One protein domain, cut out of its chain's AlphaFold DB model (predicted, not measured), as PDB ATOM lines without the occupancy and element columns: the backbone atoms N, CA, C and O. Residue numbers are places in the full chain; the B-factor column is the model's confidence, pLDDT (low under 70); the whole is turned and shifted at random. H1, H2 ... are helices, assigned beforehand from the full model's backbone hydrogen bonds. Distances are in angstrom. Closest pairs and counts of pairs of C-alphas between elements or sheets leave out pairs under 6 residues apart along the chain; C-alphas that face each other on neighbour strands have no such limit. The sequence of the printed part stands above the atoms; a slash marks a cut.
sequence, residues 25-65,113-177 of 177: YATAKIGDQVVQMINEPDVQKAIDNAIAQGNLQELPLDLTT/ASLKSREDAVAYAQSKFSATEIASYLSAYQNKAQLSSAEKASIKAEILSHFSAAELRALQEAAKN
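Overview. This is residues 25 to 65 and 113 to 177 of the 177 residues of an uncharacterized protein of Tumebacillus permanentifrigoris (UniProt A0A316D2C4). Six short helices form a crossed cluster round H1: H3 and H6, side by side, cover one side of it, while H4 and H5, roughly side by side with a gap between them, lie across another. H2 packs on H6 beyond the far end of H1, and residues 53 to 65, with no named element, run from H2 over toward H5. The printed part has 106 residues with six named helices, H1 to H6 in order, and no named strand: all helix. It is compact, with a radius of gyration of the C-alphas of 13.3 A, and spans 36 by 33 by 21 A.

Arrangement. H1, residues 25 to 38, is the hub, touching four helices. H2, residues 41 to 52, is close to H1 but not clearly touching; the closest C-alphas, of Ile 38 and Gln 44, are 6.5 A apart. H3, residues 118 to 127, touches H1 about perpendicular at 75 degrees, closest at C-alphas 31 and 122, 4.3 A. H4, residues 131 to 142, touches residues 26 to 30 of H1 alone, closest at C-alphas 27 and 134, 6.9 A. H5, residues 149 to 161, only just touches H1, with 3 pairs of C-alphas within 8 A. H6, residues 165 to 174, touches H3 at a shallow tilt of 34.8 degrees, only just short of steep, closest at C-alphas 121 and 171, 5.3 A. In each helix every O i to N i+4 pair is within hydrogen-bond range.

Along the chain. H1 begins at C-alpha 25 (149.601, 134.363, 163.051) and is 20.5 A long; H5 is 18.4 A. H6 ends at C-alpha 174 (139.092, 136.752, 180.551).

Size, cuts and confidence. Residues 66 to 112 are not printed; C-alphas 65 and 113 are 33.6 A apart across the cut. No link printed whole is long. The pLDDT is under 70 in 27 residues, among them 25 to 31 and 53 to 65.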
ATOM      1  N   TYR A  25     150.241 135.664 162.830       56.41
ATOM      2  CA  TYR A  25     149.601 134.363 163.051       56.41
ATOM      3  C   TYR A  25     150.318 133.529 164.127       56.41
ATOM      4  O   TYR A  25     149.691 132.818 164.911       56.41
ATOM      5  N   ALA A  26     151.649 133.627 164.186       57.41
ATOM      6  CA  ALA A  26     152.456 132.955 165.193       57.41
ATOM      7  C   ALA A  26     152.319 133.579 166.592       57.41
ATOM      8  O   ALA A  26     152.257 132.846 167.575       57.41
ATOM      9  N   THR A  27     152.236 134.909 166.693       59.31
ATOM     10  CA  THR A  27     152.062 135.618 167.977       59.31
ATOM     11  C   THR A  27     150.696 135.356 168.593       59.31
ATOM     12  O   THR A  27     150.624 135.066 169.788       59.31
ATOM     13  N   ALA A  28     149.639 135.336 167.774       64.75
ATOM     14  CA  ALA A  28     148.302 134.942 168.211       64.75
ATOM     15  C   ALA A  28     148.305 133.561 168.886       64.75
ATOM     16  O   ALA A  28     147.729 133.407 169.959       64.75
ATOM     17  N   LYS A  29     149.026 132.580 168.324       69.38
ATOM     18  CA  LYS A  29     149.126 131.235 168.910       69.38
ATOM     19  C   LYS A  29     149.837 131.194 170.257       69.38
ATOM     20  O   LYS A  29     149.440 130.394 171.094       69.38
ATOM     21  N   ILE A  30     150.867 132.010 170.477       66.44
ATOM     22  CA  ILE A  30     151.574 132.014 171.766       66.44
ATOM     23  C   ILE A  30     150.673 132.581 172.853       66.44
ATOM     24  O   ILE A  30     150.511 131.936 173.883       66.44
ATOM     25  N   GLY A  31     150.036 133.730 172.608       65.88
ATOM     26  CA  GLY A  31     149.101 134.292 173.583       65.88
ATOM     27  C   GLY A  31     147.924 133.349 173.847       65.88
ATOM     28  O   GLY A  31     147.556 133.143 174.999       65.88
ATOM     29  N   ASP A  32     147.404 132.683 172.812       75.19
ATOM     30  CA  ASP A  32     146.335 131.694 172.981       75.19
ATOM     31  C   ASP A  32     146.788 130.476 173.799       75.19
ATOM     32  O   ASP A  32     146.047 129.946 174.624       75.19
ATOM     33  N   GLN A  33     148.044 130.063 173.636       73.12
ATOM     34  CA  GLN A  33     148.606 128.968 174.409       73.12
ATOM     35  C   GLN A  33     148.893 129.356 175.858       73.12
ATOM     36  O   GLN A  33     148.722 128.519 176.734       73.12
ATOM     37  N   VAL A  34     149.290 130.600 176.134       72.12
ATOM     38  CA  VAL A  34     149.396 131.118 177.508       72.12
ATOM     39  C   VAL A  34     148.029 131.053 178.181       72.12
ATOM     40  O   VAL A  34     147.896 130.461 179.247       72.12
ATOM     41  N   VAL A  35     146.993 131.558 177.511       76.56
ATOM     42  CA  VAL A  35     145.610 131.506 177.999       76.56
ATOM     43  C   VAL A  35     145.138 130.060 178.215       76.56
ATOM     44  O   VAL A  35     144.496 129.750 179.219       76.56
ATOM     45  N   GLN A  36     145.499 129.146 177.315       79.44
ATOM     46  CA  GLN A  36     145.187 127.726 177.454       79.44
ATOM     47  C   GLN A  36     145.937 127.068 178.621       79.44
ATOM     48  O   GLN A  36     145.329 126.310 179.373       79.44
ATOM     49  N   MET A  37     147.227 127.369 178.796       72.12
ATOM     50  CA  MET A  37     148.062 126.843 179.882       72.12
ATOM     51  C   MET A  37     147.567 127.321 181.251       72.12
ATOM     52  O   MET A  37     147.558 126.548 182.200       72.12
ATOM     53  N   ILE A  38     147.070 128.556 181.348       75.00
ATOM     54  CA  ILE A  38     146.477 129.107 182.578       75.00
ATOM     55  C   ILE A  38     145.187 128.379 182.976       75.00
ATOM     56  O   ILE A  38     144.857 128.282 184.158       75.00
ATOM     57  N   ASN A  39     144.463 127.822 182.005       78.81
ATOM     58  CA  ASN A  39     143.275 127.021 182.269       78.81
ATOM     59  C   ASN A  39     143.584 125.566 182.661       78.81
ATOM     60  O   ASN A  39     142.649 124.832 182.987       78.81
ATOM     61  N   GLU A  40     144.845 125.132 182.696       78.62
ATOM     62  CA  GLU A  40     145.200 123.800 183.192       78.62
ATOM     63  C   GLU A  40     145.017 123.699 184.721       78.62
ATOM     64  O   GLU A  40     145.327 124.646 185.447       78.62
ATOM     65  N   PRO A  41     144.529 122.557 185.248       71.81
ATOM     66  CA  PRO A  41     144.188 122.416 186.666       71.81
ATOM     67  C   PRO A  41     145.389 122.610 187.603       71.81
ATOM     68  O   PRO A  41     145.224 123.120 188.710       71.81
ATOM     69  N   ASP A  42     146.590 122.238 187.165       70.44
ATOM     70  CA  ASP A  42     147.816 122.375 187.954       70.44
ATOM     71  C   ASP A  42     148.242 123.842 188.091       70.44
ATOM     72  O   ASP A  42     148.618 124.289 189.174       70.44
ATOM     73  N   VAL A  43     148.090 124.623 187.017       73.12
ATOM     74  CA  VAL A  43     148.385 126.062 187.014       73.12
ATOM     75  C   VAL A  43     147.346 126.819 187.839       73.12
ATOM     76  O   VAL A  43     147.714 127.682 188.631       73.12
ATOM     77  N   GLN A  44     146.066 126.448 187.747       74.38
ATOM     78  CA  GLN A  44     145.011 127.040 188.580       74.38
ATOM     79  C   GLN A  44     145.285 126.848 190.074       74.38
ATOM     80  O   GLN A  44     145.229 127.808 190.838       74.38
ATOM     81  N   LYS A  45     145.659 125.628 190.484       73.25
ATOM     82  CA  LYS A  45     146.033 125.348 191.877       73.25
ATOM     83  C   LYS A  45     147.231 126.182 192.325       73.25
ATOM     84  O   LYS A  45     147.225 126.671 193.450       73.25
ATOM     85  N   ALA A  46     148.238 126.351 191.468       68.19
ATOM     86  CA  ALA A  46     149.406 127.170 191.780       68.19
ATOM     87  C   ALA A  46     149.050 128.660 191.930       68.19
ATOM     88  O   ALA A  46     149.514 129.301 192.872       68.19
ATOM     89  N   ILE A  47     148.180 129.191 191.063       70.88
ATOM     90  CA  ILE A  47     147.671 130.568 191.146       70.88
ATOM     91  C   ILE A  47     146.879 130.768 192.443       70.88
ATOM     92  O   ILE A  47     147.151 131.709 193.187       70.88
ATOM     93  N   ASP A  48     145.932 129.877 192.746       77.25
ATOM     94  CA  ASP A  48     145.106 129.976 193.953       77.25
ATOM     95  C   ASP A  48     145.956 129.879 195.229       77.25
ATOM     96  O   ASP A  48     145.714 130.611 196.189       77.25
ATOM     97  N   ASN A  49     146.993 129.036 195.230       74.00
ATOM     98  CA  ASN A  49     147.918 128.904 196.354       74.00
ATOM     99  C   ASN A  49     148.795 130.159 196.527       74.00
ATOM    100  O   ASN A  49     148.881 130.695 197.630       74.00
ATOM    101  N   ALA A  50     149.364 130.697 195.442       66.94
ATOM    102  CA  ALA A  50     150.165 131.927 195.479       66.94
ATOM    103  C   ALA A  50     149.350 133.144 195.959       66.94
ATOM    104  O   ALA A  50     149.847 133.967 196.733       66.94
ATOM    105  N   ILE A  51     148.074 133.236 195.565       70.19
ATOM    106  CA  ILE A  51     147.154 134.280 196.041       70.19
ATOM    107  C   ILE A  51     146.787 134.063 197.513       70.19
ATOM    108  O   ILE A  51     146.809 135.020 198.285       70.19
ATOM    109  N   ALA A  52     146.484 132.827 197.922       73.44
ATOM    110  CA  ALA A  52     146.146 132.508 199.310       73.44
ATOM    111  C   ALA A  52     147.309 132.778 200.280       73.44
ATOM    112  O   ALA A  52     147.074 133.182 201.417       73.44
ATOM    113  N   GLN A  53     148.553 132.600 199.830       64.81
ATOM    114  CA  GLN A  53     149.757 132.904 200.609       64.81
ATOM    115  C   GLN A  53     150.158 134.388 200.572       64.81
ATOM    116  O   GLN A  53     151.097 134.781 201.258       64.81
ATOM    117  N   GLY A  54     149.477 135.225 199.780       57.06
ATOM    118  CA  GLY A  54     149.835 136.636 199.603       57.06
ATOM    119  C   GLY A  54     151.171 136.860 198.881       57.06
ATOM    120  O   GLY A  54     151.614 138.001 198.763       57.06
ATOM    121  N   ASN A  55     151.799 135.801 198.362       57.94
ATOM    122  CA  ASN A  55     153.086 135.860 197.675       57.94
ATOM    123  C   ASN A  55     152.866 136.075 196.170       57.94
ATOM    124  O   ASN A  55     153.173 135.234 195.331       57.94
ATOM    125  N   LEU A  56     152.291 137.231 195.827       54.50
ATOM    126  CA  LEU A  56     151.858 137.585 194.466       54.50
ATOM    127  C   LEU A  56     153.003 137.668 193.439       54.50
ATOM    128  O   LEU A  56     152.735 137.795 192.242       54.50
ATOM    129  N   GLN A  57     154.252 137.643 193.909       48.94
ATOM    130  CA  GLN A  57     155.462 137.838 193.114       48.94
ATOM    131  C   GLN A  57     156.049 136.535 192.555       48.94
ATOM    132  O   GLN A  57     156.757 136.591 191.556       48.94
ATOM    133  N   GLU A  58     155.759 135.381 193.159       50.38
ATOM    134  CA  GLU A  58     156.362 134.106 192.765       50.38
ATOM    135  C   GLU A  58     155.274 133.036 192.688       50.38
ATOM    136  O   GLU A  58     154.699 132.656 193.706       50.38
ATOM    137  N   LEU A  59     154.983 132.536 191.482       54.88
ATOM    138  CA  LEU A  59     154.377 131.213 191.365       54.88
ATOM    139  C   LEU A  59     155.501 130.203 191.612       54.88
ATOM    140  O   LEU A  59     156.391 130.101 190.763       54.88
ATOM    141  N   PRO A  60     155.480 129.430 192.713       51.31
ATOM    142  CA  PRO A  60     156.371 128.293 192.866       51.31
ATOM    143  C   PRO A  60     155.873 127.187 191.932       51.31
ATOM    144  O   PRO A  60     155.237 126.222 192.351       51.31
ATOM    145  N   LEU A  61     156.095 127.352 190.628       53.81
ATOM    146  CA  LEU A  61     155.836 126.311 189.651       53.81
ATOM    147  C   LEU A  61     157.013 125.335 189.673       53.81
ATOM    148  O   LEU A  61     157.798 125.251 188.731       53.81
ATOM    149  N   ASP A  62     157.130 124.573 190.761       47.38
ATOM    150  CA  ASP A  62     157.958 123.371 190.755       47.38
ATOM    151  C   ASP A  62     157.216 122.279 189.972       47.38
ATOM    152  O   ASP A  62     156.663 121.319 190.502       47.38
ATOM    153  N   LEU A  63     157.149 122.471 188.655       47.53
ATOM    154  CA  LEU A  63     156.545 121.525 187.720       47.53
ATOM    155  C   LEU A  63     157.453 120.302 187.474       47.53
ATOM    156  O   LEU A  63     157.154 119.449 186.638       47.53
ATOM    157  N   THR A  64     158.572 120.233 188.197       41.88
ATOM    158  CA  THR A  64     159.466 119.082 188.317       41.88
ATOM    159  C   THR A  64     159.036 118.109 189.418       41.88
ATOM    160  O   THR A  64     159.410 116.937 189.360       41.88
ATOM    161  N   THR A  65     158.180 118.528 190.358       41.72
ATOM    162  CA  THR A  65     157.711 117.712 191.496       41.72
ATOM    163  C   THR A  65     156.510 116.821 191.144       41.72
ATOM    164  O   THR A  65     155.565 116.664 191.904       41.72
ATOM    165  N   ALA A 113     143.523 146.798 184.556       54.03
ATOM    166  CA  ALA A 113     142.703 146.616 183.375       54.03
ATOM    167  C   ALA A 113     141.962 145.276 183.468       54.03
ATOM    168  O   ALA A 113     142.551 144.221 183.250       54.03
ATOM    169  N   SER A 114     140.663 145.325 183.777       59.66
ATOM    170  CA  SER A 114     139.745 144.212 183.535       59.66
ATOM    171  C   SER A 114     139.911 143.736 182.093       59.66
ATOM    172  O   SER A 114     139.472 144.418 181.167       59.66
ATOM    173  N   LEU A 115     140.566 142.596 181.906       77.06
ATOM    174  CA  LEU A 115     140.597 141.887 180.635       77.06
ATOM    175  C   LEU A 115     139.166 141.393 180.378       77.06
ATOM    176  O   LEU A 115     138.612 140.660 181.197       77.06
ATOM    177  N   LYS A 116     138.521 141.878 179.310       78.50
ATOM    178  CA  LYS A 116     137.075 141.670 179.087       78.50
ATOM    179  C   LYS A 116     136.769 140.500 178.163       78.50
ATOM    180  O   LYS A 116     135.639 140.022 178.171       78.50
ATOM    181  N   SER A 117     137.743 140.064 177.372       81.19
ATOM    182  CA  SER A 117     137.598 138.942 176.451       81.19
ATOM    183  C   SER A 117     138.888 138.142 176.322       81.19
ATOM    184  O   SER A 117     139.981 138.602 176.676       81.19
ATOM    185  N   ARG A 118     138.766 136.947 175.743       78.00
ATOM    186  CA  ARG A 118     139.913 136.128 175.356       78.00
ATOM    187  C   ARG A 118     140.894 136.873 174.448       78.00
ATOM    188  O   ARG A 118     142.095 136.703 174.634       78.00
ATOM    189  N   GLU A 119     140.443 137.701 173.501       81.00
ATOM    190  CA  GLU A 119     141.377 138.476 172.666       81.00
ATOM    191  C   GLU A 119     142.212 139.469 173.483       81.00
ATOM    192  O   GLU A 119     143.421 139.558 173.262       81.00
ATOM    193  N   ASP A 120     141.606 140.154 174.458       81.50
ATOM    194  CA  ASP A 120     142.330 141.061 175.358       81.50
ATOM    195  C   ASP A 120     143.370 140.293 176.182       81.50
ATOM    196  O   ASP A 120     144.504 140.747 176.339       81.50
ATOM    197  N   ALA A 121     143.015 139.099 176.666       82.00
ATOM    198  CA  ALA A 121     143.926 138.228 177.403       82.00
ATOM    199  C   ALA A 121     145.121 137.786 176.548       82.00
ATOM    200  O   ALA A 121     146.264 137.815 177.000       82.00
ATOM    201  N   VAL A 122     144.869 137.418 175.293       80.62
ATOM    202  CA  VAL A 122     145.904 137.027 174.331       80.62
ATOM    203  C   VAL A 122     146.832 138.205 174.021       80.62
ATOM    204  O   VAL A 122     148.051 138.031 174.028       80.62
ATOM    205  N   ALA A 123     146.289 139.401 173.791       80.69
ATOM    206  CA  ALA A 123     147.076 140.608 173.540       80.69
ATOM    207  C   ALA A 123     147.906 141.022 174.767       80.69
ATOM    208  O   ALA A 123     149.075 141.390 174.634       80.69
ATOM    209  N   TYR A 124     147.332 140.902 175.966       84.06
ATOM    210  CA  TYR A 124     148.033 141.160 177.219       84.06
ATOM    211  C   TYR A 124     149.147 140.142 177.474       84.06
ATOM    212  O   TYR A 124     150.262 140.509 177.826       84.06
ATOM    213  N   ALA A 125     148.882 138.857 177.241       83.00
ATOM    214  CA  ALA A 125     149.901 137.827 177.359       83.00
ATOM    215  C   ALA A 125     151.066 138.087 176.399       83.00
ATOM    216  O   ALA A 125     152.219 137.976 176.796       83.00
ATOM    217  N   GLN A 126     150.786 138.490 175.158       78.69
ATOM    218  CA  GLN A 126     151.824 138.827 174.183       78.69
ATOM    219  C   GLN A 126     152.688 140.015 174.612       78.69
ATOM    220  O   GLN A 126     153.891 139.989 174.368       78.69
ATOM    221  N   SER A 127     152.111 141.038 175.249       84.12
ATOM    222  CA  SER A 127     152.860 142.236 175.655       84.12
ATOM    223  C   SER A 127     153.904 141.963 176.743       84.12
ATOM    224  O   SER A 127     154.824 142.760 176.919       84.12
ATOM    225  N   LYS A 128     153.801 140.822 177.437       83.31
ATOM    226  CA  LYS A 128     154.768 140.370 178.446       83.31
ATOM    227  C   LYS A 128     156.022 139.720 177.875       83.31
ATOM    228  O   LYS A 128     156.983 139.535 178.618       83.31
ATOM    229  N   PHE A 129     156.031 139.410 176.581       81.44
ATOM    230  CA  PHE A 129     157.157 138.764 175.919       81.44
ATOM    231  C   PHE A 129     157.781 139.675 174.870       81.44
ATOM    232  O   PHE A 129     157.101 140.330 174.077       81.44
ATOM    233  N   SER A 130     159.107 139.665 174.796       80.88
ATOM    234  CA  SER A 130     159.825 140.267 173.684       80.88
ATOM    235  C   SER A 130     159.620 139.467 172.394       80.88
ATOM    236  O   SER A 130     159.352 138.262 172.388       80.88
ATOM    237  N   ALA A 131     159.835 140.126 171.252       72.31
ATOM    238  CA  ALA A 131     159.778 139.470 169.946       72.31
ATOM    239  C   ALA A 131     160.770 138.294 169.812       72.31
ATOM    240  O   ALA A 131     160.521 137.370 169.033       72.31
ATOM    241  N   THR A 132     161.881 138.327 170.554       74.88
ATOM    242  CA  THR A 132     162.901 137.270 170.565       74.88
ATOM    243  C   THR A 132     162.440 136.061 171.378       74.88
ATOM    244  O   THR A 132     162.582 134.932 170.911       74.88
ATOM    245  N   GLU A 133     161.826 136.279 172.542       80.12
ATOM    246  CA  GLU A 133     161.244 135.211 173.374       80.12
ATOM    247  C   GLU A 133     160.094 134.516 172.645       80.12
ATOM    248  O   GLU A 133     160.075 133.294 172.522       80.12
ATOM    249  N   ILE A 134     159.209 135.299 172.024       75.00
ATOM    250  CA  ILE A 134     158.145 134.811 171.135       75.00
ATOM    251  C   ILE A 134     158.722 133.895 170.042       75.00
ATOM    252  O   ILE A 134     158.206 132.804 169.805       75.00
ATOM    253  N   ALA A 135     159.811 134.296 169.379       72.75
ATOM    254  CA  ALA A 135     160.446 133.476 168.345       72.75
ATOM    255  C   ALA A 135     161.071 132.183 168.908       72.75
ATOM    256  O   ALA A 135     161.004 131.131 168.258       72.75
ATOM    257  N   SER A 136     161.635 132.250 170.118       76.94
ATOM    258  CA  SER A 136     162.195 131.101 170.836       76.94
ATOM    259  C   SER A 136     161.107 130.078 171.171       76.94
ATOM    260  O   SER A 136     161.183 128.923 170.742       76.94
ATOM    261  N   TYR A 137     160.025 130.510 171.823       77.38
ATOM    262  CA  TYR A 137     158.917 129.630 172.201       77.38
ATOM    263  C   TYR A 137     158.181 129.065 170.993       77.38
ATOM    264  O   TYR A 137     157.799 127.897 170.998       77.38
ATOM    265  N   LEU A 138     158.038 129.841 169.917       70.88
ATOM    266  CA  LEU A 138     157.473 129.335 168.669       70.88
ATOM    267  C   LEU A 138     158.330 128.214 168.069       70.88
ATOM    268  O   LEU A 138     157.801 127.214 167.582       70.88
ATOM    269  N   SER A 139     159.654 128.365 168.104       70.75
ATOM    270  CA  SER A 139     160.580 127.337 167.621       70.75
ATOM    271  C   SER A 139     160.533 126.090 168.502       70.75
ATOM    272  O   SER A 139     160.493 124.973 167.982       70.75
ATOM    273  N   ALA A 140     160.447 126.262 169.822       73.00
ATOM    274  CA  ALA A 140     160.229 125.160 170.754       73.00
ATOM    275  C   ALA A 140     158.885 124.455 170.489       73.00
ATOM    276  O   ALA A 140     158.814 123.228 170.473       73.00
ATOM    277  N   TYR A 141     157.829 125.210 170.178       68.38
ATOM    278  CA  TYR A 141     156.510 124.665 169.866       68.38
ATOM    279  C   TYR A 141     156.479 123.873 168.557       68.38
ATOM    280  O   TYR A 141     155.909 122.783 168.502       68.38
ATOM    281  N   GLN A 142     157.128 124.372 167.506       70.12
ATOM    282  CA  GLN A 142     157.258 123.632 166.246       70.12
ATOM    283  C   GLN A 142     157.992 122.301 166.441       70.12
ATOM    284  O   GLN A 142     157.671 121.312 165.786       70.12
ATOM    285  N   ASN A 143     158.907 122.250 167.409       74.25
ATOM    286  CA  ASN A 143     159.632 121.045 167.792       74.25
ATOM    287  C   ASN A 143     159.018 120.326 169.006       74.25
ATOM    288  O   ASN A 143     159.653 119.443 169.574       74.25
ATOM    289  N   LYS A 144     157.767 120.624 169.395       68.81
ATOM    290  CA  LYS A 144     157.124 120.068 170.605       68.81
ATOM    291  C   LYS A 144     157.079 118.538 170.632       68.81
ATOM    292  O   LYS A 144     157.093 117.945 171.710       68.81
ATOM    293  N   ALA A 145     157.029 117.892 169.468       71.62
ATOM    294  CA  ALA A 145     157.094 116.434 169.358       71.62
ATOM    295  C   ALA A 145     158.464 115.859 169.768       71.62
ATOM    296  O   ALA A 145     158.535 114.714 170.197       71.62
ATOM    297  N   GLN A 146     159.525 116.659 169.658       73.44
ATOM    298  CA  GLN A 146     160.903 116.292 169.989       73.44
ATOM    299  C   GLN A 146     161.321 116.749 171.395       73.44
ATOM    300  O   GLN A 146     162.324 116.266 171.905       73.44
ATOM    301  N   LEU A 147     160.550 117.639 172.031       75.81
ATOM    302  CA  LEU A 147     160.795 118.060 173.409       75.81
ATOM    303  C   LEU A 147     160.416 116.958 174.403       75.81
ATOM    304  O   LEU A 147     159.291 116.432 174.385       75.81
ATOM    305  N   SER A 148     161.329 116.678 175.326       80.12
ATOM    306  CA  SER A 148     161.085 115.866 176.512       80.12
ATOM    307  C   SER A 148     160.030 116.505 177.424       80.12
ATOM    308  O   SER A 148     159.718 117.697 177.335       80.12
ATOM    309  N   SER A 149     159.454 115.706 178.323       73.75
ATOM    310  CA  SER A 149     158.499 116.208 179.319       73.75
ATOM    311  C   SER A 149     159.121 117.274 180.228       73.75
ATOM    312  O   SER A 149     158.453 118.253 180.548       73.75
ATOM    313  N   ALA A 150     160.406 117.132 180.569       73.62
ATOM    314  CA  ALA A 150     161.138 118.102 181.383       73.62
ATOM    315  C   ALA A 150     161.316 119.449 180.662       73.62
ATOM    316  O   ALA A 150     161.076 120.500 181.246       73.62
ATOM    317  N   GLU A 151     161.653 119.435 179.370       75.62
ATOM    318  CA  GLU A 151     161.784 120.672 178.585       75.62
ATOM    319  C   GLU A 151     160.439 121.389 178.432       75.62
ATOM    320  O   GLU A 151     160.363 122.607 178.568       75.62
ATOM    321  N   LYS A 152     159.352 120.638 178.215       74.19
ATOM    322  CA  LYS A 152     157.991 121.198 178.176       74.19
ATOM    323  C   LYS A 152     157.607 121.859 179.500       74.19
ATOM    324  O   LYS A 152     156.990 122.921 179.480       74.19
ATOM    325  N   ALA A 153     157.957 121.233 180.622       74.81
ATOM    326  CA  ALA A 153     157.717 121.775 181.952       74.81
ATOM    327  C   ALA A 153     158.535 123.052 182.198       74.81
ATOM    328  O   ALA A 153     157.971 124.052 182.633       74.81
ATOM    329  N   SER A 154     159.818 123.054 181.821       73.88
ATOM    330  CA  SER A 154     160.697 124.224 181.936       73.88
ATOM    331  C   SER A 154     160.179 125.410 181.124       73.88
ATOM    332  O   SER A 154     160.081 126.509 181.656       73.88
ATOM    333  N   ILE A 155     159.781 125.191 179.867       75.75
ATOM    334  CA  ILE A 155     159.227 126.252 179.012       75.75
ATOM    335  C   ILE A 155     157.921 126.794 179.602       75.75
ATOM    336  O   ILE A 155     157.677 127.995 179.563       75.75
ATOM    337  N   LYS A 156     157.076 125.925 180.171       77.00
ATOM    338  CA  LYS A 156     155.836 126.355 180.827       77.00
ATOM    339  C   LYS A 156     156.120 127.222 182.055       77.00
ATOM    340  O   LYS A 156     155.491 128.264 182.207       77.00
ATOM    341  N   ALA A 157     157.054 126.804 182.908       76.44
ATOM    342  CA  ALA A 157     157.450 127.560 184.093       76.44
ATOM    343  C   ALA A 157     158.054 128.920 183.716       76.44
ATOM    344  O   ALA A 157     157.674 129.936 184.289       76.44
ATOM    345  N   GLU A 158     158.915 128.946 182.698       81.25
ATOM    346  CA  GLU A 158     159.508 130.172 182.165       81.25
ATOM    347  C   GLU A 158     158.420 131.130 181.670       81.25
ATOM    348  O   GLU A 158     158.330 132.245 182.165       81.25
ATOM    349  N   ILE A 159     157.507 130.669 180.809       80.50
ATOM    350  CA  ILE A 159     156.384 131.472 180.299       80.50
ATOM    351  C   ILE A 159     155.531 132.044 181.439       80.50
ATOM    352  O   ILE A 159     155.167 133.218 181.408       80.50
ATOM    353  N   LEU A 160     155.202 131.232 182.446       81.06
ATOM    354  CA  LEU A 160     154.368 131.665 183.567       81.06
ATOM    355  C   LEU A 160     155.098 132.626 184.513       81.06
ATOM    356  O   LEU A 160     154.439 133.449 185.141       81.06
ATOM    357  N   SER A 161     156.433 132.595 184.560       83.88
ATOM    358  CA  SER A 161     157.235 133.516 185.377       83.88
ATOM    359  C   SER A 161     157.153 134.982 184.928       83.88
ATOM    360  O   SER A 161     157.439 135.884 185.710       83.88
ATOM    361  N   HIS A 162     156.692 135.245 183.699       82.38
ATOM    362  CA  HIS A 162     156.451 136.607 183.204       82.38
ATOM    363  C   HIS A 162     155.187 137.260 183.781       82.38
ATOM    364  O   HIS A 162     154.926 138.443 183.527       82.38
ATOM    365  N   PHE A 163     154.391 136.504 184.538       81.94
ATOM    366  CA  PHE A 163     153.120 136.950 185.083       81.94
ATOM    367  C   PHE A 163     153.094 136.801 186.601       81.94
ATOM    368  O   PHE A 163     153.474 135.778 187.166       81.94
ATOM    369  N   SER A 164     152.552 137.811 187.266       82.69
ATOM    370  CA  SER A 164     152.158 137.716 188.668       82.69
ATOM    371  C   SER A 164     150.906 136.857 188.837       82.69
ATOM    372  O   SER A 164     150.098 136.692 187.918       82.69
ATOM    373  N   ALA A 165     150.675 136.369 190.056       78.69
ATOM    374  CA  ALA A 165     149.487 135.571 190.359       78.69
ATOM    375  C   ALA A 165     148.171 136.329 190.074       78.69
ATOM    376  O   ALA A 165     147.202 135.748 189.585       78.69
ATOM    377  N   ALA A 166     148.148 137.644 190.319       78.81
ATOM    378  CA  ALA A 166     147.000 138.499 190.017       78.81
ATOM    379  C   ALA A 166     146.744 138.621 188.503       78.81
ATOM    380  O   ALA A 166     145.597 138.565 188.061       78.81
ATOM    381  N   GLU A 167     147.806 138.733 187.702       80.94
ATOM    382  CA  GLU A 167     147.711 138.784 186.238       80.94
ATOM    383  C   GLU A 167     147.235 137.461 185.651       80.94
ATOM    384  O   GLU A 167     146.371 137.454 184.778       80.94
ATOM    385  N   LEU A 168     147.743 136.339 186.160       81.56
ATOM    386  CA  LEU A 168     147.290 135.016 185.743       81.56
ATOM    387  C   LEU A 168     145.808 134.799 186.064       81.56
ATOM    388  O   LEU A 168     145.082 134.240 185.244       81.56
ATOM    389  N   ARG A 169     145.327 135.295 187.210       79.31
ATOM    390  CA  ARG A 169     143.900 135.261 187.557       79.31
ATOM    391  C   ARG A 169     143.057 136.104 186.600       79.31
ATOM    392  O   ARG A 169     142.022 135.632 186.136       79.31
ATOM    393  N   ALA A 170     143.508 137.312 186.270       81.75
ATOM    394  CA  ALA A 170     142.823 138.169 185.304       81.75
ATOM    395  C   ALA A 170     142.773 137.523 183.907       81.75
ATOM    396  O   ALA A 170     141.732 137.535 183.251       81.75
ATOM    397  N   LEU A 171     143.872 136.896 183.473       81.94
ATOM    398  CA  LEU A 171     143.937 136.134 182.225       81.94
ATOM    399  C   LEU A 171     142.977 134.939 182.242       81.94
ATOM    400  O   LEU A 171     142.290 134.698 181.253       81.94
ATOM    401  N   GLN A 172     142.888 134.216 183.363       80.62
ATOM    402  CA  GLN A 172     141.967 133.091 183.529       80.62
ATOM    403  C   GLN A 172     140.498 133.528 183.439       80.62
ATOM    404  O   GLN A 172     139.672 132.832 182.851       80.62
ATOM    405  N   GLU A 173     140.152 134.661 184.046       80.88
ATOM    406  CA  GLU A 173     138.790 135.195 184.033       80.88
ATOM    407  C   GLU A 173     138.389 135.663 182.630       80.88
ATOM    408  O   GLU A 173     137.312 135.323 182.140       80.88
ATOM    409  N   ALA A 174     139.296 136.339 181.932       80.56
ATOM    410  CA  ALA A 174     139.092 136.752 180.551       80.56
ATOM    411  C   ALA A 174     139.027 135.577 179.566       80.56
ATOM    412  O   ALA A 174     138.314 135.657 178.575       80.56
ATOM    413  N   ALA A 175     139.702 134.460 179.852       77.50
ATOM    414  CA  ALA A 175     139.644 133.246 179.037       77.50
ATOM    415  C   ALA A 175     138.275 132.544 179.047       77.50
ATOM    416  O   ALA A 175     138.005 131.717 178.175       77.50
ATOM    417  N   LYS A 176     137.462 132.799 180.080       75.94
ATOM    418  CA  LYS A 176     136.130 132.202 180.277       75.94
ATOM    419  C   LYS A 176     135.012 133.018 179.621       75.94
ATOM    420  O   LYS A 176     133.904 132.495 179.510       75.94
ATOM    421  N   ASN A 177     135.301 134.265 179.248       63.56
ATOM    422  CA  ASN A 177     134.397 135.179 178.546       63.56
ATOM    423  C   ASN A 177     134.601 135.076 177.033       63.56
ATOM    424  O   ASN A 177     133.574 135.036 176.324       63.56
TER     425      ASN A 177